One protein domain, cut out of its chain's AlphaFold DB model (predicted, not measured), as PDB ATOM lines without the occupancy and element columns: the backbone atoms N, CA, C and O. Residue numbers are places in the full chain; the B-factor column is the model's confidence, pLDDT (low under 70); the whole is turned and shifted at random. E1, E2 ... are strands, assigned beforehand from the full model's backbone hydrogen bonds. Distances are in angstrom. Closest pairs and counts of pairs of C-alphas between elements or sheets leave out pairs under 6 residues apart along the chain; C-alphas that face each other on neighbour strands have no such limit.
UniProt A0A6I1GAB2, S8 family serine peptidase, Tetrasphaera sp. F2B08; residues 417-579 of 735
ATOM      1  N   PHE A 417     129.330 174.488  48.074       59.59
ATOM      2  CA  PHE A 417     129.667 175.823  48.572       59.59
ATOM      3  C   PHE A 417     129.281 176.055  50.037       59.59
ATOM      4  O   PHE A 417     129.900 176.886  50.696       59.59
ATOM      5  N   VAL A 418     128.280 175.345  50.573       58.09
ATOM      6  CA  VAL A 418     127.858 175.457  51.985       58.09
ATOM      7  C   VAL A 418     128.918 174.844  52.913       58.09
ATOM      8  O   VAL A 418     128.948 175.122  54.112       58.09
ATOM      9  N   LYS A 419     129.831 174.031  52.364       73.50
ATOM     10  CA  LYS A 419     130.851 173.326  53.131       73.50
ATOM     11  C   LYS A 419     132.042 174.242  53.417       73.50
ATOM     12  O   LYS A 419     132.701 174.740  52.512       73.50
ATOM     13  N   GLY A 420     132.393 174.400  54.686       77.62
ATOM     14  CA  GLY A 420     133.538 175.176  55.155       77.62
ATOM     15  C   GLY A 420     134.880 174.449  55.059       77.62
ATOM     16  O   GLY A 420     135.708 174.560  55.956       77.62
ATOM     17  N   ARG A 421     135.127 173.712  53.968       89.88
ATOM     18  CA  ARG A 421     136.406 173.026  53.681       89.88
ATOM     19  C   ARG A 421     137.486 174.034  53.259       89.88
ATOM     20  O   ARG A 421     138.048 173.936  52.173       89.88
ATOM     21  N   ILE A 422     137.729 175.028  54.106       91.00
ATOM     22  CA  ILE A 422     138.603 176.178  53.841       91.00
ATOM     23  C   ILE A 422     140.032 175.976  54.341       91.00
ATOM     24  O   ILE A 422     140.866 176.830  54.077       91.00
ATOM     25  N   HIS A 423     140.305 174.895  55.080       95.25
ATOM     26  CA  HIS A 423     141.623 174.596  55.634       95.25
ATOM     27  C   HIS A 423     142.110 173.205  55.211       95.25
ATOM     28  O   HIS A 423     141.354 172.227  55.242       95.25
ATOM     29  N   ALA A 424     143.390 173.109  54.869       96.38
ATOM     30  CA  ALA A 424     144.131 171.875  54.658       96.38
ATOM     31  C   ALA A 424     145.475 171.981  55.381       96.38
ATOM     32  O   ALA A 424     146.110 173.026  55.361       96.38
ATOM     33  N   GLY A 425     145.937 170.901  55.997       95.00
ATOM     34  CA  GLY A 425     147.200 170.898  56.727       95.00
ATOM     35  C   GLY A 425     147.903 169.564  56.575       95.00
ATOM     36  O   GLY A 425     147.274 168.532  56.331       95.00
ATOM     37  N   GLY A 426     149.221 169.573  56.714       95.06
ATOM     38  CA  GLY A 426     150.008 168.366  56.530       95.06
ATOM     39  C   GLY A 426     151.443 168.511  56.991       95.06
ATOM     40  O   GLY A 426     151.851 169.525  57.554       95.06
ATOM     41  N   SER A 427     152.223 167.459  56.756       95.50
ATOM     42  CA  SER A 427     153.668 167.503  56.935       95.50
ATOM     43  C   SER A 427     154.385 166.762  55.815       95.50
ATOM     44  O   SER A 427     153.925 165.724  55.332       95.50
ATOM     45  N   LEU A 428     155.520 167.309  55.395       95.38
ATOM     46  CA  LEU A 428     156.504 166.637  54.558       95.38
ATOM     47  C   LEU A 428     157.563 166.035  55.489       95.38
ATOM     48  O   LEU A 428     158.250 166.804  56.147       95.38
ATOM     49  N   PRO A 429     157.732 164.703  55.579       92.56
ATOM     50  CA  PRO A 429     158.621 164.128  56.592       92.56
ATOM     51  C   PRO A 429     160.112 164.162  56.215       92.56
ATOM     52  O   PRO A 429     160.960 163.901  57.064       92.56
ATOM     53  N   ALA A 430     160.454 164.452  54.956       92.81
ATOM     54  CA  ALA A 430     161.836 164.528  54.487       92.81
ATOM     55  C   ALA A 430     161.966 165.336  53.186       92.81
ATOM     56  O   ALA A 430     160.994 165.541  52.454       92.81
ATOM     57  N   THR A 431     163.197 165.743  52.872       94.88
ATOM     58  CA  THR A 431     163.568 166.316  51.572       94.88
ATOM     59  C   THR A 431     163.213 165.366  50.420       94.88
ATOM     60  O   THR A 431     163.244 164.145  50.558       94.88
ATOM     61  N   SER A 432     162.884 165.941  49.266       93.94
ATOM     62  CA  SER A 432     162.446 165.304  48.020       93.94
ATOM     63  C   SER A 432     161.083 164.608  48.073       93.94
ATOM     64  O   SER A 432     160.600 164.161  47.031       93.94
ATOM     65  N   LEU A 433     160.431 164.552  49.239       96.44
ATOM     66  CA  LEU A 433     159.048 164.098  49.339       96.44
ATOM     67  C   LEU A 433     158.079 165.172  48.855       96.44
ATOM     68  O   LEU A 433     158.403 166.362  48.804       96.44
ATOM     69  N   ARG A 434     156.890 164.713  48.467       96.19
ATOM     70  CA  ARG A 434     155.846 165.529  47.856       96.19
ATOM     71  C   ARG A 434     154.550 165.390  48.636       96.19
ATOM     72  O   ARG A 434     154.229 164.298  49.096       96.19
ATOM     73  N   HIS A 435     153.809 166.484  48.725       97.31
ATOM     74  CA  HIS A 435     152.447 166.518  49.238       97.31
ATOM     75  C   HIS A 435     151.573 167.223  48.204       97.31
ATOM     76  O   HIS A 435     151.993 168.239  47.657       97.31
ATOM     77  N   GLU A 436     150.395 166.679  47.907       97.25
ATOM     78  CA  GLU A 436     149.460 167.257  46.938       97.25
ATOM     79  C   GLU A 436     148.176 167.674  47.647       97.25
ATOM     80  O   GLU A 436     147.575 166.879  48.366       97.25
ATOM     81  N   LEU A 437     147.767 168.917  47.416       98.12
ATOM     82  CA  LEU A 437     146.488 169.472  47.830       98.12
ATOM     83  C   LEU A 437     145.567 169.529  46.610       98.12
ATOM     84  O   LEU A 437     145.954 170.067  45.571       98.12
ATOM     85  N   GLY A 438     144.363 168.981  46.738       97.38
ATOM     86  CA  GLY A 438     143.276 169.168  45.785       97.38
ATOM     87  C   GLY A 438     142.465 170.410  46.148       97.38
ATOM     88  O   GLY A 438     142.012 170.549  47.286       97.38
ATOM     89  N   TRP A 439     142.275 171.301  45.181       95.56
ATOM     90  CA  TRP A 439     141.557 172.565  45.310       95.56
ATOM     91  C   TRP A 439     140.462 172.636  44.245       95.56
ATOM     92  O   TRP A 439     140.737 172.612  43.050       95.56
ATOM     93  N   MET A 440     139.208 172.658  44.684       92.81
ATOM     94  CA  MET A 440     138.031 172.626  43.823       92.81
ATOM     95  C   MET A 440     137.562 174.046  43.516       92.81
ATOM     96  O   MET A 440     137.231 174.783  44.444       92.81
ATOM     97  N   THR A 441     137.477 174.398  42.234       90.44
ATOM     98  CA  THR A 441     136.885 175.656  41.746       90.44
ATOM     99  C   THR A 441     135.623 175.376  40.926       90.44
ATOM    100  O   THR A 441     135.552 174.379  40.198       90.44
ATOM    101  N   GLY A 442     134.626 176.260  41.027       81.19
ATOM    102  CA  GLY A 442     133.340 176.127  40.334       81.19
ATOM    103  C   GLY A 442     132.497 174.905  40.750       81.19
ATOM    104  O   GLY A 442     132.584 174.405  41.871       81.19
ATOM    105  N   GLY A 443     131.649 174.436  39.831       74.62
ATOM    106  CA  GLY A 443     130.749 173.285  39.985       74.62
ATOM    107  C   GLY A 443     130.052 172.942  38.661       74.62
ATOM    108  O   GLY A 443     130.238 173.650  37.670       74.62
ATOM    109  N   GLU A 444     129.262 171.862  38.604       69.44
ATOM    110  CA  GLU A 444     128.577 171.466  37.362       69.44
ATOM    111  C   GLU A 444     127.698 172.606  36.816       69.44
ATOM    112  O   GLU A 444     126.740 173.045  37.450       69.44
ATOM    113  N   GLY A 445     128.054 173.100  35.627       70.88
ATOM    114  CA  GLY A 445     127.351 174.186  34.947       70.88
ATOM    115  C   GLY A 445     127.637 175.593  35.482       70.88
ATOM    116  O   GLY A 445     127.003 176.527  34.999       70.88
ATOM    117  N   ILE A 446     128.547 175.773  36.443       78.62
ATOM    118  CA  ILE A 446     128.891 177.078  37.032       78.62
ATOM    119  C   ILE A 446     130.127 177.661  36.341       78.62
ATOM    120  O   ILE A 446     131.172 177.008  36.284       78.62
ATOM    121  N   SER A 447     130.008 178.904  35.871       83.69
ATOM    122  CA  SER A 447     131.139 179.719  35.419       83.69
ATOM    123  C   SER A 447     131.599 180.618  36.562       83.69
ATOM    124  O   SER A 447     130.940 181.618  36.857       83.69
ATOM    125  N   ASP A 448     132.708 180.253  37.201       86.81
ATOM    126  CA  ASP A 448     133.314 181.050  38.268       86.81
ATOM    127  C   ASP A 448     134.048 182.257  37.672       86.81
ATOM    128  O   ASP A 448     135.021 182.117  36.924       86.81
ATOM    129  N   VAL A 449     133.528 183.447  37.957       85.81
ATOM    130  CA  VAL A 449     134.050 184.728  37.468       85.81
ATOM    131  C   VAL A 449     134.616 185.590  38.597       85.81
ATOM    132  O   VAL A 449     134.829 186.775  38.356       85.81
ATOM    133  N   SER A 450     134.858 185.013  39.783       84.56
ATOM    134  CA  SER A 450     135.534 185.649  40.929       84.56
ATOM    135  C   SER A 450     136.991 185.213  41.066       84.56
ATOM    136  O   SER A 450     137.378 184.155  40.583       84.56
ATOM    137  N   GLU A 451     137.818 186.030  41.719       88.75
ATOM    138  CA  GLU A 451     139.201 185.669  42.043       88.75
ATOM    139  C   GLU A 451     139.250 184.706  43.232       88.75
ATOM    140  O   GLU A 451     138.641 184.962  44.259       88.75
ATOM    141  N   ASN A 452     140.035 183.638  43.125       91.06
ATOM    142  CA  ASN A 452     140.193 182.636  44.173       91.06
ATOM    143  C   ASN A 452     141.634 182.642  44.703       91.06
ATOM    144  O   ASN A 452     142.590 182.616  43.925       91.06
ATOM    145  N   GLU A 453     141.803 182.634  46.026       92.94
ATOM    146  CA  GLU A 453     143.111 182.760  46.677       92.94
ATOM    147  C   GLU A 453     143.364 181.622  47.671       92.94
ATOM    148  O   GLU A 453     142.539 181.328  48.536       92.94
ATOM    149  N   LEU A 454     144.537 180.999  47.547       95.81
ATOM    150  CA  LEU A 454     145.054 179.956  48.424       95.81
ATOM    151  C   LEU A 454     146.394 180.411  49.015       95.81
ATOM    152  O   LEU A 454     147.360 180.624  48.281       95.81
ATOM    153  N   GLU A 455     146.483 180.485  50.340       95.88
ATOM    154  CA  GLU A 455     147.734 180.736  51.061       95.88
ATOM    155  C   GLU A 455     148.208 179.474  51.788       95.88
ATOM    156  O   GLU A 455     147.413 178.773  52.404       95.88
ATOM    157  N   ILE A 456     149.514 179.201  51.765       98.00
ATOM    158  CA  ILE A 456     150.161 178.091  52.474       98.00
ATOM    159  C   ILE A 456     151.284 178.655  53.340       98.00
ATOM    160  O   ILE A 456     152.224 179.264  52.829       98.00
ATOM    161  N   TRP A 457     151.219 178.406  54.643       97.81
ATOM    162  CA  TRP A 457     152.148 178.912  55.649       97.81
ATOM    163  C   TRP A 457     152.971 177.772  56.247       97.81
ATOM    164  O   TRP A 457     152.427 176.731  56.619       97.81
ATOM    165  N   TYR A 458     154.286 177.962  56.361       97.94
ATOM    166  CA  TYR A 458     155.202 176.942  56.881       97.94
ATOM    167  C   TYR A 458     156.430 177.551  57.569       97.94
ATOM    168  O   TYR A 458     156.715 178.742  57.435       97.94
ATOM    169  N   GLY A 459     157.137 176.740  58.361       96.75
ATOM    170  CA  GLY A 459     158.216 177.212  59.231       96.75
ATOM    171  C   GLY A 459     159.415 177.815  58.477       96.75
ATOM    172  O   GLY A 459     159.762 177.334  57.396       96.75
ATOM    173  N   PRO A 460     160.108 178.819  59.057       96.12
ATOM    174  CA  PRO A 460     161.269 179.476  58.441       96.12
ATOM    175  C   PRO A 460     162.452 178.533  58.195       96.12
ATOM    176  O   PRO A 460     163.279 178.778  57.322       96.12
ATOM    177  N   GLN A 461     162.551 177.456  58.976       95.62
ATOM    178  CA  GLN A 461     163.596 176.439  58.864       95.62
ATOM    179  C   GLN A 461     163.414 175.480  57.675       95.62
ATOM    180  O   GLN A 461     164.334 174.719  57.357       95.62
ATOM    181  N   ASP A 462     162.231 175.487  57.061       97.75
ATOM    182  CA  ASP A 462     161.865 174.632  55.939       97.75
ATOM    183  C   ASP A 462     161.946 175.413  54.621       97.75
ATOM    184  O   ASP A 462     161.802 176.633  54.578       97.75
ATOM    185  N   ARG A 463     162.153 174.701  53.513       97.75
ATOM    186  CA  ARG A 463     162.099 175.262  52.159       97.75
ATOM    187  C   ARG A 463     161.308 174.333  51.266       97.75
ATOM    188  O   ARG A 463     161.745 173.201  51.040       97.75
ATOM    189  N   PHE A 464     160.196 174.823  50.730       98.19
ATOM    190  CA  PHE A 464     159.355 174.086  49.796       98.19
ATOM    191  C   PHE A 464     159.381 174.737  48.419       98.19
ATOM    192  O   PHE A 464     159.324 175.958  48.299       98.19
ATOM    193  N   ASP A 465     159.435 173.905  47.385       97.88
ATOM    194  CA  ASP A 465     159.054 174.323  46.040       97.88
ATOM    195  C   ASP A 465     157.565 174.032  45.837       97.88
ATOM    196  O   ASP A 465     157.060 173.036  46.366       97.88
ATOM    197  N   VAL A 466     156.890 174.842  45.022       98.44
ATOM    198  CA  VAL A 466     155.484 174.626  44.660       98.44
ATOM    199  C   VAL A 466     155.320 174.398  43.158       98.44
ATOM    200  O   VAL A 466     155.978 175.040  42.342       98.44
ATOM    201  N   GLU A 467     154.450 173.464  42.788       98.31
ATOM    202  CA  GLU A 467     153.977 173.239  41.419       98.31
ATOM    203  C   GLU A 467     152.443 173.314  41.419       98.31
ATOM    204  O   GLU A 467     151.801 172.832  42.355       98.31
ATOM    205  N   VAL A 468     151.846 173.870  40.364       98.44
ATOM    206  CA  VAL A 468     150.385 173.924  40.186       98.44
ATOM    207  C   VAL A 468     150.004 173.136  38.935       98.44
ATOM    208  O   VAL A 468     150.672 173.221  37.904       98.44
ATOM    209  N   LYS A 469     148.932 172.350  39.021       98.12
ATOM    210  CA  LYS A 469     148.330 171.640  37.894       98.12
ATOM    211  C   LYS A 469     146.892 172.115  37.690       98.12
ATOM    212  O   LYS A 469     146.029 171.751  38.494       98.12
ATOM    213  N   PRO A 470     146.622 172.856  36.607       97.12
ATOM    214  CA  PRO A 470     145.264 173.216  36.233       97.12
ATOM    215  C   PRO A 470     144.445 171.996  35.774       97.12
ATOM    216  O   PRO A 470     145.018 171.027  35.252       97.12
ATOM    217  N   PRO A 471     143.105 172.040  35.881       94.38
ATOM    218  CA  PRO A 471     142.224 171.029  35.307       94.38
ATOM    219  C   PRO A 471     142.502 170.831  33.810       94.38
ATOM    220  O   PRO A 471     142.568 171.789  33.042       94.38
ATOM    221  N   GLY A 472     142.704 169.579  33.391       91.38
ATOM    222  CA  GLY A 472     142.948 169.224  31.985       91.38
ATOM    223  C   GLY A 472     144.315 169.629  31.410       91.38
ATOM    224  O   GLY A 472     144.598 169.296  30.261       91.38
ATOM    225  N   LEU A 473     145.184 170.289  32.184       95.25
ATOM    226  CA  LEU A 473     146.512 170.735  31.749       95.25
ATOM    227  C   LEU A 473     147.645 169.957  32.455       95.25
ATOM    228  O   LEU A 473     147.424 169.303  33.484       95.25
ATOM    229  N   PRO A 474     148.871 169.949  31.891       97.00
ATOM    230  CA  PRO A 474     150.039 169.395  32.574       97.00
ATOM    231  C   PRO A 474     150.417 170.218  33.815       97.00
ATOM    232  O   PRO A 474     149.928 171.325  34.022       97.00
ATOM    233  N   TRP A 475     151.310 169.665  34.638       97.56
ATOM    234  CA  TRP A 475     151.957 170.430  35.707       97.56
ATOM    235  C   TRP A 475     152.718 171.611  35.104       97.56
ATOM    236  O   TRP A 475     153.460 171.436  34.134       97.56
ATOM    237  N   LEU A 476     152.524 172.790  35.685       97.25
ATOM    238  CA  LEU A 476     153.277 173.986  35.340       97.25
ATOM    239  C   LEU A 476     154.697 173.912  35.914       97.25
ATOM    240  O   LEU A 476     154.954 173.097  36.811       97.25
ATOM    241  N   PRO A 477     155.632 174.737  35.405       95.56
ATOM    242  CA  PRO A 477     156.971 174.813  35.958       95.56
ATOM    243  C   PRO A 477     156.950 175.059  37.463       95.56
ATOM    244  O   PRO A 477     156.136 175.806  38.005       95.56
ATOM    245  N   LYS A 478     157.890 174.411  38.134       96.31
ATOM    246  CA  LYS A 478     158.129 174.573  39.557       96.31
ATOM    247  C   LYS A 478     158.500 176.019  39.893       96.31
ATOM    248  O   LYS A 478     159.349 176.600  39.220       96.31
ATOM    249  N   VAL A 479     157.951 176.527  40.995       97.88
ATOM    250  CA  VAL A 479     158.261 177.837  41.579       97.88
ATOM    251  C   VAL A 479     159.057 177.640  42.877       97.88
ATOM    252  O   VAL A 479     158.478 177.298  43.919       97.88
ATOM    253  N   PRO A 480     160.393 177.811  42.840       97.00
ATOM    254  CA  PRO A 480     161.226 177.740  44.033       97.00
ATOM    255  C   PRO A 480     160.955 178.893  44.996       97.00
ATOM    256  O   PRO A 480     160.464 179.949  44.600       97.00
ATOM    257  N   GLN A 481     161.343 178.718  46.258       94.31
ATOM    258  CA  GLN A 481     161.317 179.806  47.235       94.31
ATOM    259  C   GLN A 481     162.154 181.003  46.746       94.31
ATOM    260  O   GLN A 481     163.273 180.836  46.260       94.31
ATOM    261  N   GLY A 482     161.595 182.205  46.868       91.62
ATOM    262  CA  GLY A 482     162.129 183.458  46.330       91.62
ATOM    263  C   GLY A 482     161.752 183.739  44.870       91.62
ATOM    264  O   GLY A 482     162.177 184.756  44.331       91.62
ATOM    265  N   SER A 483     160.982 182.861  44.220       94.50
ATOM    266  CA  SER A 483     160.524 183.030  42.832       94.50
ATOM    267  C   SER A 483     159.014 183.264  42.754       94.50
ATOM    268  O   SER A 483     158.278 183.007  43.711       94.50
ATOM    269  N   LYS A 484     158.550 183.736  41.590       94.88
ATOM    270  CA  LYS A 484     157.129 183.958  41.310       94.88
ATOM    271  C   LYS A 484     156.757 183.683  39.850       94.88
ATOM    272  O   LYS A 484     157.605 183.783  38.970       94.88
ATOM    273  N   ILE A 485     155.478 183.394  39.629       94.88
ATOM    274  CA  ILE A 485     154.747 183.502  38.360       94.88
ATOM    275  C   ILE A 485     153.727 184.623  38.566       94.88
ATOM    276  O   ILE A 485     153.019 184.617  39.573       94.88
ATOM    277  N   ARG A 486     153.655 185.592  37.655       92.12
ATOM    278  CA  ARG A 486     152.770 186.757  37.789       92.12
ATOM    279  C   ARG A 486     151.883 186.881  36.557       92.12
ATOM    280  O   ARG A 486     152.411 186.954  35.456       92.12
ATOM    281  N   ASN A 487     150.570 186.943  36.779       91.69
ATOM    282  CA  ASN A 487     149.529 187.186  35.778       91.69
ATOM    283  C   ASN A 487     149.662 186.335  34.496       91.69
ATOM    284  O   ASN A 487     149.392 186.812  33.398       91.69
ATOM    285  N   GLU A 488     150.065 185.066  34.619       93.25
ATOM    286  CA  GLU A 488     150.235 184.183  33.462       93.25
ATOM    287  C   GLU A 488     148.870 183.695  32.961       93.25
ATOM    288  O   GLU A 488     148.145 183.001  33.677       93.25
ATOM    289  N   VAL A 489     148.516 184.028  31.717       93.81
ATOM    290  CA  VAL A 489     147.278 183.543  31.091       93.81
ATOM    291  C   VAL A 489     147.478 182.117  30.579       93.81
ATOM    292  O   VAL A 489     148.231 181.861  29.639       93.81
ATOM    293  N   LEU A 490     146.777 181.165  31.187       95.00
ATOM    294  CA  LEU A 490     146.870 179.749  30.851       95.00
ATOM    295  C   LEU A 490     146.028 179.392  29.618       95.00
ATOM    296  O   LEU A 490     145.073 180.073  29.250       95.00
ATOM    297  N   LYS A 491     146.313 178.231  29.014       92.25
ATOM    298  CA  LYS A 491     145.579 177.718  27.836       92.25
ATOM    299  C   LYS A 491     144.078 177.514  28.060       92.25
ATOM    300  O   LYS A 491     143.324 177.478  27.096       92.25
ATOM    301  N   ASN A 492     143.656 177.328  29.309       91.31
ATOM    302  CA  ASN A 492     142.251 177.186  29.689       91.31
ATOM    303  C   ASN A 492     141.570 178.541  29.975       91.31
ATOM    304  O   ASN A 492     140.411 178.552  30.369       91.31
ATOM    305  N   GLY A 493     142.274 179.661  29.782       92.00
ATOM    306  CA  GLY A 493     141.770 181.022  29.964       92.00
ATOM    307  C   GLY A 493     141.898 181.581  31.383       92.00
ATOM    308  O   GLY A 493     141.665 182.768  31.573       92.00
ATOM    309  N   THR A 494     142.289 180.771  32.372       94.88
ATOM    310  CA  THR A 494     142.536 181.256  33.740       94.88
ATOM    311  C   THR A 494     143.831 182.056  33.804       94.88
ATOM    312  O   THR A 494     144.836 181.641  33.228       94.88
ATOM    313  N   VAL A 495     143.830 183.162  34.547       95.00
ATOM    314  CA  VAL A 495     145.037 183.933  34.853       95.00
ATOM    315  C   VAL A 495     145.604 183.435  36.181       95.00
ATOM    316  O   VAL A 495     144.927 183.478  37.205       95.00
ATOM    317  N   LEU A 496     146.834 182.927  36.171       97.00
ATOM    318  CA  LEU A 496     147.497 182.350  37.338       97.00
ATOM    319  C   LEU A 496     148.608 183.266  37.850       97.00
ATOM    320  O   LEU A 496     149.479 183.695  37.093       97.00
ATOM    321  N   SER A 497     148.643 183.457  39.166       96.94
ATOM    322  CA  SER A 497     149.826 183.957  39.859       96.94
ATOM    323  C   SER A 497     150.228 183.039  41.008       96.94
ATOM    324  O   SER A 497     149.382 182.542  41.749       96.94
ATOM    325  N   VAL A 498     151.532 182.818  41.166       97.94
ATOM    326  CA  VAL A 498     152.121 181.998  42.231       97.94
ATOM    327  C   VAL A 498     153.300 182.748  42.825       97.94
ATOM    328  O   VAL A 498     154.239 183.083  42.111       97.94
ATOM    329  N   TYR A 499     153.294 182.958  44.132       97.06
ATOM    330  CA  TYR A 499     154.384 183.589  44.870       97.06
ATOM    331  C   TYR A 499     154.876 182.617  45.931       97.06
ATOM    332  O   TYR A 499     154.066 182.046  46.655       97.06
ATOM    333  N   ASN A 500     156.188 182.412  46.027       96.56
ATOM    334  CA  ASN A 500     156.794 181.577  47.060       96.56
ATOM    335  C   ASN A 500     157.802 182.420  47.844       96.56
ATOM    336  O   ASN A 500     158.941 182.608  47.426       96.56
ATOM    337  N   GLU A 501     157.356 182.982  48.957       93.69
ATOM    338  CA  GLU A 501     158.055 183.995  49.740       93.69
ATOM    339  C   GLU A 501     158.703 183.386  50.986       93.69
ATOM    340  O   GLU A 501     158.160 182.482  51.629       93.69
ATOM    341  N   ALA A 502     159.868 183.922  51.352       92.56
ATOM    342  CA  ALA A 502     160.535 183.598  52.603       92.56
ATOM    343  C   ALA A 502     160.323 184.711  53.637       92.56
ATOM    344  O   ALA A 502     160.248 185.886  53.285       92.56
ATOM    345  N   TYR A 503     160.277 184.339  54.917       91.69
ATOM    346  CA  TYR A 503     160.356 185.253  56.064       91.69
ATOM    347  C   TYR A 503     159.388 186.454  56.043       91.69
ATOM    348  O   TYR A 503     159.797 187.599  56.240       91.69
ATOM    349  N   HIS A 504     158.098 186.202  55.841       91.38
ATOM    350  CA  HIS A 504     157.011 187.169  55.902       91.38
ATOM    351  C   HIS A 504     157.180 188.149  57.083       91.38
ATOM    352  O   HIS A 504     157.300 187.702  58.233       91.38
ATOM    353  N   PRO A 505     157.153 189.478  56.851       86.62
ATOM    354  CA  PRO A 505     157.495 190.479  57.870       86.62
ATOM    355  C   PRO A 505     156.646 190.436  59.147       86.62
ATOM    356  O   PRO A 505     157.087 190.882  60.206       86.62
ATOM    357  N   ALA A 506     155.426 189.901  59.071       87.06
ATOM    358  CA  ALA A 506     154.518 189.853  60.212       87.06
ATOM    359  C   ALA A 506     154.890 188.802  61.278       87.06
ATOM    360  O   ALA A 506     154.610 189.018  62.458       87.06
ATOM    361  N   ASN A 507     155.482 187.667  60.884       91.25
ATOM    362  CA  ASN A 507     155.700 186.514  61.775       91.25
ATOM    363  C   ASN A 507     156.965 185.684  61.479       91.25
ATOM    364  O   ASN A 507     157.213 184.701  62.178       91.25
ATOM    365  N   GLY A 508     157.760 186.032  60.461       92.62
ATOM    366  CA  GLY A 508     158.912 185.237  60.015       92.62
ATOM    367  C   GLY A 508     158.538 183.964  59.240       92.62
ATOM    368  O   GLY A 508     159.421 183.191  58.886       92.62
ATOM    369  N   LEU A 509     157.242 183.772  58.982       95.44
ATOM    370  CA  LEU A 509     156.589 182.798  58.103       95.44
ATOM    371  C   LEU A 509     157.256 182.629  56.745       95.44
ATOM    372  O   LEU A 509     157.489 183.629  56.092       95.44
ATOM    373  N   ASN A 510     157.440 181.420  56.226       96.62
ATOM    374  CA  ASN A 510     157.446 181.278  54.775       96.62
ATOM    375  C   ASN A 510     155.989 181.185  54.298       96.62
ATOM    376  O   ASN A 510     155.157 180.566  54.972       96.62
ATOM    377  N   ARG A 511     155.685 181.808  53.155       96.50
ATOM    378  CA  ARG A 511     154.339 181.844  52.575       96.50
ATOM    379  C   ARG A 511     154.390 181.480  51.100       96.50
ATOM    380  O   ARG A 511     155.165 182.056  50.348       96.50
ATOM    381  N   ILE A 512     153.519 180.576  50.674       97.62
ATOM    382  CA  ILE A 512     153.166 180.411  49.264       97.62
ATOM    383  C   ILE A 512     151.768 180.996  49.062       97.62
ATOM    384  O   ILE A 512     150.865 180.655  49.815       97.62
ATOM    385  N   SER A 513     151.588 181.852  48.062       96.94
ATOM    386  CA  SER A 513     150.284 182.373  47.641       96.94
ATOM    387  C   SER A 513     150.017 181.927  46.207       96.94
ATOM    388  O   SER A 513     150.874 182.091  45.336       96.94
ATOM    389  N   VAL A 514     148.851 181.332  45.971       97.69
ATOM    390  CA  VAL A 514     148.345 180.964  44.649       97.69
ATOM    391  C   VAL A 514     147.051 181.735  44.427       97.69
ATOM    392  O   VAL A 514     146.081 181.540  45.158       97.69
ATOM    393  N   VAL A 515     147.043 182.599  43.416       95.62
ATOM    394  CA  VAL A 515     145.885 183.413  43.033       95.62
ATOM    395  C   VAL A 515     145.430 182.974  41.650       95.62
ATOM    396  O   VAL A 515     146.214 182.979  40.696       95.62
ATOM    397  N   LEU A 516     144.167 182.579  41.555       95.31
ATOM    398  CA  LEU A 516     143.475 182.325  40.301       95.31
ATOM    399  C   LEU A 516     142.567 183.519  40.032       95.31
ATOM    400  O   LEU A 516     141.658 183.785  40.815       95.31
ATOM    401  N   SER A 517     142.793 184.216  38.926       93.12
ATOM    402  CA  SER A 517     141.929 185.304  38.481       93.12
ATOM    403  C   SER A 517     141.208 184.906  37.189       93.12
ATOM    404  O   SER A 517     141.791 184.230  36.328       93.12
ATOM    405  N   PRO A 518     139.954 185.345  37.003       92.31
ATOM    406  CA  PRO A 518     139.346 185.386  35.683       92.31
ATOM    407  C   PRO A 518     140.185 186.258  34.744       92.31
ATOM    408  O   PRO A 518     140.879 187.184  35.170       92.31
ATOM    409  N   PHE A 519     140.092 185.992  33.447       92.62
ATOM    410  CA  PHE A 519     140.586 186.920  32.440       92.62
ATOM    411  C   PHE A 519     139.575 188.053  32.258       92.62
ATOM    412  O   PHE A 519     138.415 187.787  31.949       92.62
ATOM    413  N   PHE A 520     140.015 189.302  32.381       88.50
ATOM    414  CA  PHE A 520     139.186 190.481  32.135       88.50
ATOM    415  C   PHE A 520     139.590 191.116  30.802       88.50
ATOM    416  O   PHE A 520     140.694 191.636  30.668       88.50
ATOM    417  N   GLY A 521     138.712 191.023  29.803       84.50
ATOM    418  CA  GLY A 521     138.882 191.671  28.504       84.50
ATOM    419  C   GLY A 521     138.277 193.074  28.465       84.50
ATOM    420  O   GLY A 521     137.601 193.505  29.401       84.50
ATOM    421  N   GLU A 522     138.481 193.768  27.346       80.69
ATOM    422  CA  GLU A 522     137.872 195.078  27.111       80.69
ATOM    423  C   GLU A 522     136.341 195.029  27.195       80.69
ATOM    424  O   GLU A 522     135.694 194.033  26.836       80.69
ATOM    425  N   VAL A 523     135.759 196.143  27.643       77.25
ATOM    426  CA  VAL A 523     134.309 196.341  27.650       77.25
ATOM    427  C   VAL A 523     133.800 196.247  26.213       77.25
ATOM    428  O   VAL A 523     134.306 196.905  25.305       77.25
ATOM    429  N   ALA A 524     132.814 195.385  25.985       79.56
ATOM    430  CA  ALA A 524     132.224 195.202  24.669       79.56
ATOM    431  C   ALA A 524     131.459 196.458  24.214       79.56
ATOM    432  O   ALA A 524     131.059 197.297  25.016       79.56
ATOM    433  N   ALA A 525     131.186 196.553  22.911       80.81
ATOM    434  CA  ALA A 525     130.439 197.676  22.332       80.81
ATOM    435  C   ALA A 525     129.013 197.843  22.899       80.81
ATOM    436  O   ALA A 525     128.444 198.924  22.806       80.81
ATOM    437  N   ASP A 526     128.439 196.784  23.475       78.50
ATOM    438  CA  ASP A 526     127.140 196.792  24.160       78.50
ATOM    439  C   ASP A 526     127.245 197.143  25.660       78.50
ATOM    440  O   ASP A 526     126.257 197.050  26.382       78.50
ATOM    441  N   GLY A 527     128.434 197.529  26.135       75.81
ATOM    442  CA  GLY A 527     128.706 197.858  27.534       75.81
ATOM    443  C   GLY A 527     128.982 196.650  28.437       75.81
ATOM    444  O   GLY A 527     129.264 196.846  29.619       75.81
ATOM    445  N   SER A 528     128.932 195.416  27.916       79.56
ATOM    446  CA  SER A 528     129.160 194.208  28.722       79.56
ATOM    447  C   SER A 528     130.636 193.967  29.060       79.56
ATOM    448  O   SER A 528     131.527 194.177  28.230       79.56
ATOM    449  N   HIS A 529     130.908 193.457  30.264       81.31
ATOM    450  CA  HIS A 529     132.245 192.986  30.635       81.31
ATOM    451  C   HIS A 529     132.549 191.654  29.961       81.31
ATOM    452  O   HIS A 529     131.832 190.670  30.145       81.31
ATOM    453  N   GLN A 530     133.643 191.598  29.204       87.06
ATOM    454  CA  GLN A 530     134.116 190.353  28.614       87.06
ATOM    455  C   GLN A 530     134.987 189.603  29.622       87.06
ATOM    456  O   GLN A 530     136.075 190.064  29.949       87.06
ATOM    457  N   ILE A 531     134.532 188.445  30.104       89.19
ATOM    458  CA  ILE A 531     135.242 187.682  31.142       89.19
ATOM    459  C   ILE A 531     135.514 186.251  30.684       89.19
ATOM    460  O   ILE A 531     134.598 185.530  30.291       89.19
ATOM    461  N   GLY A 532     136.772 185.823  30.760       92.19
ATOM    462  CA  GLY A 532     137.154 184.413  30.717       92.19
ATOM    463  C   GLY A 532     137.101 183.826  32.131       92.19
ATOM    464  O   GLY A 532     137.914 184.234  32.957       92.19
ATOM    465  N   PRO A 533     136.162 182.919  32.449       91.56
ATOM    466  CA  PRO A 533     136.016 182.377  33.797       91.56
ATOM    467  C   PRO A 533     137.230 181.536  34.208       91.56
ATOM    468  O   PRO A 533     137.969 181.014  33.365       91.56
ATOM    469  N   ILE A 534     137.408 181.359  35.516       93.19
ATOM    470  CA  ILE A 534     138.364 180.388  36.050       93.19
ATOM    471  C   ILE A 534     137.929 178.990  35.612       93.19
ATOM    472  O   ILE A 534     136.744 178.650  35.610       93.19
ATOM    473  N   ALA A 535     138.894 178.160  35.229       93.25
ATOM    474  CA  ALA A 535     138.613 176.798  34.821       93.25
ATOM    475  C   ALA A 535     138.038 176.002  36.001       93.25
ATOM    476  O   ALA A 535     138.681 175.863  37.044       93.25
ATOM    477  N   THR A 536     136.837 175.465  35.804       91.62
ATOM    478  CA  THR A 536     136.131 174.620  36.769       91.62
ATOM    479  C   THR A 536     136.797 173.251  36.901       91.62
ATOM    480  O   THR A 536     137.172 172.626  35.903       91.62
ATOM    481  N   GLY A 537     136.896 172.752  38.133       92.12
ATOM    482  CA  GLY A 537     137.374 171.407  38.444       92.12
ATOM    483  C   GLY A 537     138.431 171.376  39.545       92.12
ATOM    484  O   GLY A 537     138.645 172.346  40.266       92.12
ATOM    485  N   GLU A 538     139.090 170.225  39.680       94.62
ATOM    486  CA  GLU A 538     140.158 170.036  40.663       94.62
ATOM    487  C   GLU A 538     141.494 170.578  40.135       94.62
ATOM    488  O   GLU A 538     142.133 169.988  39.252       94.62
ATOM    489  N   TRP A 539     141.937 171.684  40.720       97.12
ATOM    490  CA  TRP A 539     143.314 172.151  40.675       97.12
ATOM    491  C   TRP A 539     144.145 171.350  41.670       97.12
ATOM    492  O   TRP A 539     143.699 171.067  42.781       97.12
ATOM    493  N   ARG A 540     145.376 170.992  41.301       98.19
ATOM    494  CA  ARG A 540     146.310 170.355  42.239       98.19
ATOM    495  C   ARG A 540     147.493 171.253  42.531       98.19
ATOM    496  O   ARG A 540     148.158 171.717  41.609       98.19
ATOM    497  N   VAL A 541     147.784 171.444  43.812       98.44
ATOM    498  CA  VAL A 541     148.938 172.204  44.297       98.44
ATOM    499  C   VAL A 541     149.878 171.237  44.990       98.44
ATOM    500  O   VAL A 541     149.505 170.581  45.960       98.44
ATOM    501  N   ARG A 542     151.098 171.101  44.475       98.44
ATOM    502  CA  ARG A 542     152.093 170.173  45.008       98.44
ATOM    503  C   ARG A 542     153.210 170.927  45.700       98.44
ATOM    504  O   ARG A 542     153.900 171.723  45.073       98.44
ATOM    505  N   LEU A 543     153.453 170.572  46.953       98.56
ATOM    506  CA  LEU A 543     154.625 170.985  47.714       98.56
ATOM    507  C   LEU A 543     155.715 169.923  47.573       98.56
ATOM    508  O   LEU A 543     155.448 168.736  47.760       98.56
ATOM    509  N   THR A 544     156.942 170.335  47.261       98.25
ATOM    510  CA  THR A 544     158.128 169.465  47.270       98.25
ATOM    511  C   THR A 544     159.109 169.953  48.327       98.25
ATOM    512  O   THR A 544     159.589 171.084  48.253       98.25
ATOM    513  N   GLY A 545     159.448 169.093  49.288       97.69
ATOM    514  CA  GLY A 545     160.408 169.421  50.340       97.69
ATOM    515  C   GLY A 545     161.820 169.584  49.782       97.69
ATOM    516  O   GLY A 545     162.411 168.607  49.344       97.69
ATOM    517  N   VAL A 546     162.404 170.780  49.809       97.31
ATOM    518  CA  VAL A 546     163.816 170.987  49.436       97.31
ATOM    519  C   VAL A 546     164.701 170.906  50.672       97.31
ATOM    520  O   VAL A 546     165.716 170.211  50.687       97.31
ATOM    521  N   VAL A 547     164.296 171.594  51.733       97.38
ATOM    522  CA  VAL A 547     164.878 171.468  53.070       97.38
ATOM    523  C   VAL A 547     163.725 171.223  54.020       97.38
ATOM    524  O   VAL A 547     162.759 171.978  54.019       97.38
ATOM    525  N   VAL A 548     163.823 170.150  54.796       97.38
ATOM    526  CA  VAL A 548     162.784 169.749  55.740       97.38
ATOM    527  C   VAL A 548     163.424 169.524  57.104       97.38
ATOM    528  O   VAL A 548     164.349 168.724  57.252       97.38
ATOM    529  N   ARG A 549     162.940 170.269  58.089       96.56
ATOM    530  CA  ARG A 549     163.305 170.230  59.503       96.56
ATOM    531  C   ARG A 549     162.079 169.935  60.359       96.56
ATOM    532  O   ARG A 549     162.153 169.041  61.191       96.56
ATOM    533  N   ASP A 550     160.989 170.672  60.145       95.06
ATOM    534  CA  ASP A 550     159.679 170.412  60.765       95.06
ATOM    535  C   ASP A 550     158.741 169.814  59.711       95.06
ATOM    536  O   ASP A 550     158.160 168.749  59.903       95.06
ATOM    537  N   GLY A 551     158.666 170.455  58.544       96.69
ATOM    538  CA  GLY A 551     157.905 169.945  57.409       96.69
ATOM    539  C   GLY A 551     156.407 170.223  57.491       96.69
ATOM    540  O   GLY A 551     155.710 169.979  56.507       96.69
ATOM    541  N   ARG A 552     155.910 170.724  58.630       97.12
ATOM    542  CA  ARG A 552     154.510 171.115  58.825       97.12
ATOM    543  C   ARG A 552     154.144 172.338  57.990       97.12
ATOM    544  O   ARG A 552     154.915 173.294  57.893       97.12
ATOM    545  N   PHE A 553     152.939 172.307  57.443       97.94
ATOM    546  CA  PHE A 553     152.321 173.437  56.768       97.94
ATOM    547  C   PHE A 553     150.820 173.465  57.048       97.94
ATOM    548  O   PHE A 553     150.200 172.422  57.276       97.94
ATOM    549  N   ASP A 554     150.255 174.659  56.954       97.94
ATOM    550  CA  ASP A 554     148.823 174.916  57.031       97.94
ATOM    551  C   ASP A 554     148.425 175.784  55.831       97.94
ATOM    552  O   ASP A 554     149.165 176.692  55.443       97.94
ATOM    553  N   ALA A 555     147.294 175.478  55.209       97.62
ATOM    554  CA  ALA A 555     146.833 176.092  53.974       97.62
ATOM    555  C   ALA A 555     145.379 176.547  54.101       97.62
ATOM    556  O   ALA A 555     144.524 175.755  54.499       97.62
ATOM    557  N   TRP A 556     145.094 177.787  53.711       95.75
ATOM    558  CA  TRP A 556     143.754 178.368  53.751       95.75
ATOM    559  C   TRP A 556     143.326 178.926  52.410       95.75
ATOM    560  O   TRP A 556     144.129 179.499  51.678       95.75
ATOM    561  N   ILE A 557     142.035 178.785  52.138       92.19
ATOM    562  CA  ILE A 557     141.361 179.443  51.024       92.19
ATOM    563  C   ILE A 557     140.685 180.704  51.563       92.19
ATOM    564  O   ILE A 557     139.863 180.619  52.486       92.19
ATOM    565  N   GLU A 558     141.010 181.861  50.983       86.19
ATOM    566  CA  GLU A 558     140.194 183.060  51.182       86.19
ATOM    567  C   GLU A 558     138.890 182.855  50.411       86.19
ATOM    568  O   GLU A 558     138.893 182.564  49.216       86.19
ATOM    569  N   ARG A 559     137.769 182.889  51.132       71.50
ATOM    570  CA  ARG A 559     136.485 182.385  50.634       71.50
ATOM    571  C   ARG A 559     135.594 183.533  50.177       71.50
ATOM    572  O   ARG A 559     135.327 184.431  50.971       71.50
ATOM    573  N   ASP A 560     135.050 183.411  48.972       63.84
ATOM    574  CA  ASP A 560     133.984 184.279  48.467       63.84
ATOM    575  C   ASP A 560     132.602 183.875  49.008       63.84
ATOM    576  O   ASP A 560     132.354 182.715  49.346       63.84
ATOM    577  N   ASP A 561     131.662 184.819  49.077       66.12
ATOM    578  CA  ASP A 561     130.252 184.481  49.287       66.12
ATOM    579  C   ASP A 561     129.590 184.220  47.914       66.12
ATOM    580  O   ASP A 561     129.806 184.983  46.962       66.12
ATOM    581  N   PRO A 562     128.810 183.132  47.764       69.69
ATOM    582  CA  PRO A 562     128.242 182.744  46.479       69.69
ATOM    583  C   PRO A 562     127.243 183.794  45.988       69.69
ATOM    584  O   PRO A 562     126.271 184.115  46.673       69.69
ATOM    585  N   ARG A 563     127.434 184.299  44.770       72.50
ATOM    586  CA  ARG A 563     126.559 185.326  44.196       72.50
ATOM    587  C   ARG A 563     126.435 185.174  42.692       72.50
ATOM    588  O   ARG A 563     127.435 185.134  41.980       72.50
ATOM    589  N   ARG A 564     125.199 185.139  42.198       72.12
ATOM    590  CA  ARG A 564     124.928 185.158  40.760       72.12
ATOM    591  C   ARG A 564     125.155 186.564  40.221       72.12
ATOM    592  O   ARG A 564     124.760 187.534  40.859       72.12
ATOM    593  N   LEU A 565     125.775 186.660  39.053       73.06
ATOM    594  CA  LEU A 565     126.046 187.932  38.387       73.06
ATOM    595  C   LEU A 565     125.147 188.116  37.149       73.06
ATOM    596  O   LEU A 565     124.849 187.124  36.469       73.06
ATOM    597  N   PRO A 566     124.709 189.349  36.828       67.88
ATOM    598  CA  PRO A 566     123.906 189.612  35.636       67.88
ATOM    599  C   PRO A 566     124.716 189.334  34.362       67.88
ATOM    600  O   PRO A 566     125.926 189.548  34.312       67.88
ATOM    601  N   GLY A 567     124.065 188.818  33.315       68.69
ATOM    602  CA  GLY A 567     124.733 188.523  32.043       68.69
ATOM    603  C   GLY A 567     124.237 187.278  31.304       68.69
ATOM    604  O   GLY A 567     123.262 186.628  31.684       68.69
ATOM    605  N   THR A 568     124.954 186.928  30.237       61.53
ATOM    606  CA  THR A 568     124.589 185.868  29.279       61.53
ATOM    607  C   THR A 568     125.094 184.489  29.723       61.53
ATOM    608  O   THR A 568     126.019 183.933  29.135       61.53
ATOM    609  N   GLY A 569     124.496 183.911  30.771       66.25
ATOM    610  CA  GLY A 569     124.870 182.566  31.231       66.25
ATOM    611  C   GLY A 569     124.646 182.277  32.715       66.25
ATOM    612  O   GLY A 569     123.888 182.958  33.409       66.25
ATOM    613  N   ASN A 570     125.307 181.216  33.191       75.00
ATOM    614  CA  ASN A 570     125.325 180.798  34.594       75.00
ATOM    615  C   ASN A 570     126.627 181.256  35.275       75.00
ATOM    616  O   ASN A 570     127.422 180.437  35.738       75.00
ATOM    617  N   GLN A 571     126.871 182.570  35.262       80.38
ATOM    618  CA  GLN A 571     128.035 183.198  35.889       80.38
ATOM    619  C   GLN A 571     127.811 183.492  37.373       80.38
ATOM    620  O   GLN A 571     126.770 184.027  37.774       80.38
ATOM    621  N   TRP A 572     128.812 183.152  38.177       79.75
ATOM    622  CA  TRP A 572     128.785 183.285  39.626       79.75
ATOM    623  C   TRP A 572     130.127 183.795  40.135       79.75
ATOM    624  O   TRP A 572     131.170 183.374  39.646       79.75
ATOM    625  N   ALA A 573     130.090 184.633  41.166       75.94
ATOM    626  CA  ALA A 573     131.142 184.585  42.165       75.94
ATOM    627  C   ALA A 573     130.891 183.326  43.004       75.94
ATOM    628  O   ALA A 573     129.782 183.169  43.531       75.94
ATOM    629  N   TYR A 574     131.838 182.392  43.051       79.19
ATOM    630  CA  TYR A 574     131.604 181.074  43.639       79.19
ATOM    631  C   TYR A 574     132.773 180.629  44.519       79.19
ATOM    632  O   TYR A 574     133.900 180.570  44.040       79.19
ATOM    633  N   PRO A 575     132.533 180.248  45.786       82.19
ATOM    634  CA  PRO A 575     133.620 179.869  46.675       82.19
ATOM    635  C   PRO A 575     134.278 178.558  46.258       82.19
ATOM    636  O   PRO A 575     133.636 177.498  46.216       82.19
ATOM    637  N   SER A 576     135.593 178.606  46.074       89.06
ATOM    638  CA  SER A 576     136.411 177.401  46.048       89.06
ATOM    639  C   SER A 576     136.557 176.759  47.430       89.06
ATOM    640  O   SER A 576     136.280 177.350  48.478       89.06
ATOM    641  N   HIS A 577     136.962 175.490  47.435       91.56
ATOM    642  CA  HIS A 577     137.128 174.699  48.651       91.56
ATOM    643  C   HIS A 577     138.134 173.562  48.445       91.56
ATOM    644  O   HIS A 577     138.401 173.142  47.320       91.56
ATOM    645  N   PHE A 578     138.698 173.023  49.524       94.38
ATOM    646  CA  PHE A 578     139.586 171.865  49.423       94.38
ATOM    647  C   PHE A 578     138.818 170.584  49.087       94.38
ATOM    648  O   PHE A 578     137.712 170.334  49.583       94.38
ATOM    649  N   ALA A 579     139.446 169.733  48.278       93.69
ATOM    650  CA  ALA A 579     138.932 168.417  47.939       93.69
ATOM    651  C   ALA A 579     138.789 167.529  49.197       93.69
ATOM    652  O   ALA A 579     139.539 167.697  50.166       93.69
TER     653      ALA A 579
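AT A GLANCE: This is residues 417 to 579 of the 735 residues of the protein "S8 family serine peptidase" of Tetrasphaera sp. F2B08 (UniProt A0A6I1GAB2). Two antiparallel sheets lie face to face as a sandwich, a wide one of six strands, E1 E10 E3 E7 E6 E5, and a narrow one of three, E2 E9 E4, with the strands of both running nearly the same line. The short strands E8 and E11, with the loops around them, lie toward one end of the long axis. The printed part has 163 residues with eleven named strands, E1 to E11 in chain order, and no named helix; the class is all strand, though under half of the residues, 73, are in named elements. It is compact, with a radius of gyration of the C-alphas of 16.6 A, yet elongated in outline, spanning 56 by 32 by 30 A.

HOW THE PARTS SIT: Begin with the wide sheet, strongly twisted, whose order is E1 (423 to 427), E10 (552 to 558), E3 (452 to 458), E7 (510 to 517), E6 (495 to 501), E5 (484 to 489). Look for N and O within hydrogen-bond range at N 424 and O 555, 2.9 A, for E1 and E10; N 457 and O 554, 2.8 A, for E10 and E3; N 454 and O 514, 2.9 A, for E3 and E7; N 499 and O 513, 2.8 A, for E7 and E6; and N 498 and O 485, 2.8 A, for E6 and E5. E5, E6 and E7 form a meander, each strand the antiparallel neighbour of the one before, through two hairpins. Facing this sheet is the sheet E2 (434 to 441), E9 (537 to 547), E4 (463 to 469), also strongly twisted; the parts that face each other are 8.7 A centre to centre. Here N 437 and O 541 are 2.8 A apart, and N 542 and O 467 are 2.8 A apart. Between the sheets, the closest C-alphas of E4 and E6 are those of Val 466 and Asn 500, 7.5 A. E8 (529 to 532) and E11 (571 to 573) pair with no named strand, and they are apart.

IN THESE COORDINATES: Find C-alpha 423 at (141.623, 174.596, 55.634), where E1 begins. E9, the longest, runs 31.2 A from C-alpha 537 at (137.374, 171.407, 38.444) to C-alpha 547; E7 covers 22.9 A and E2 22.3 A. E11 ends at C-alpha 573, (131.142, 184.585, 42.165).

THE WHOLE: The C-alphas of Asp 526 and Arg 549, the two farthest apart, are 57.1 A apart. The printed part has no cut. The long links are E4 to E5, E7 to E8 and E10 to E11. Mean pLDDT of the printed part is 90.1; look for values under 70 at residues 417 to 418, 444, 560 to 562 and 566 to 569.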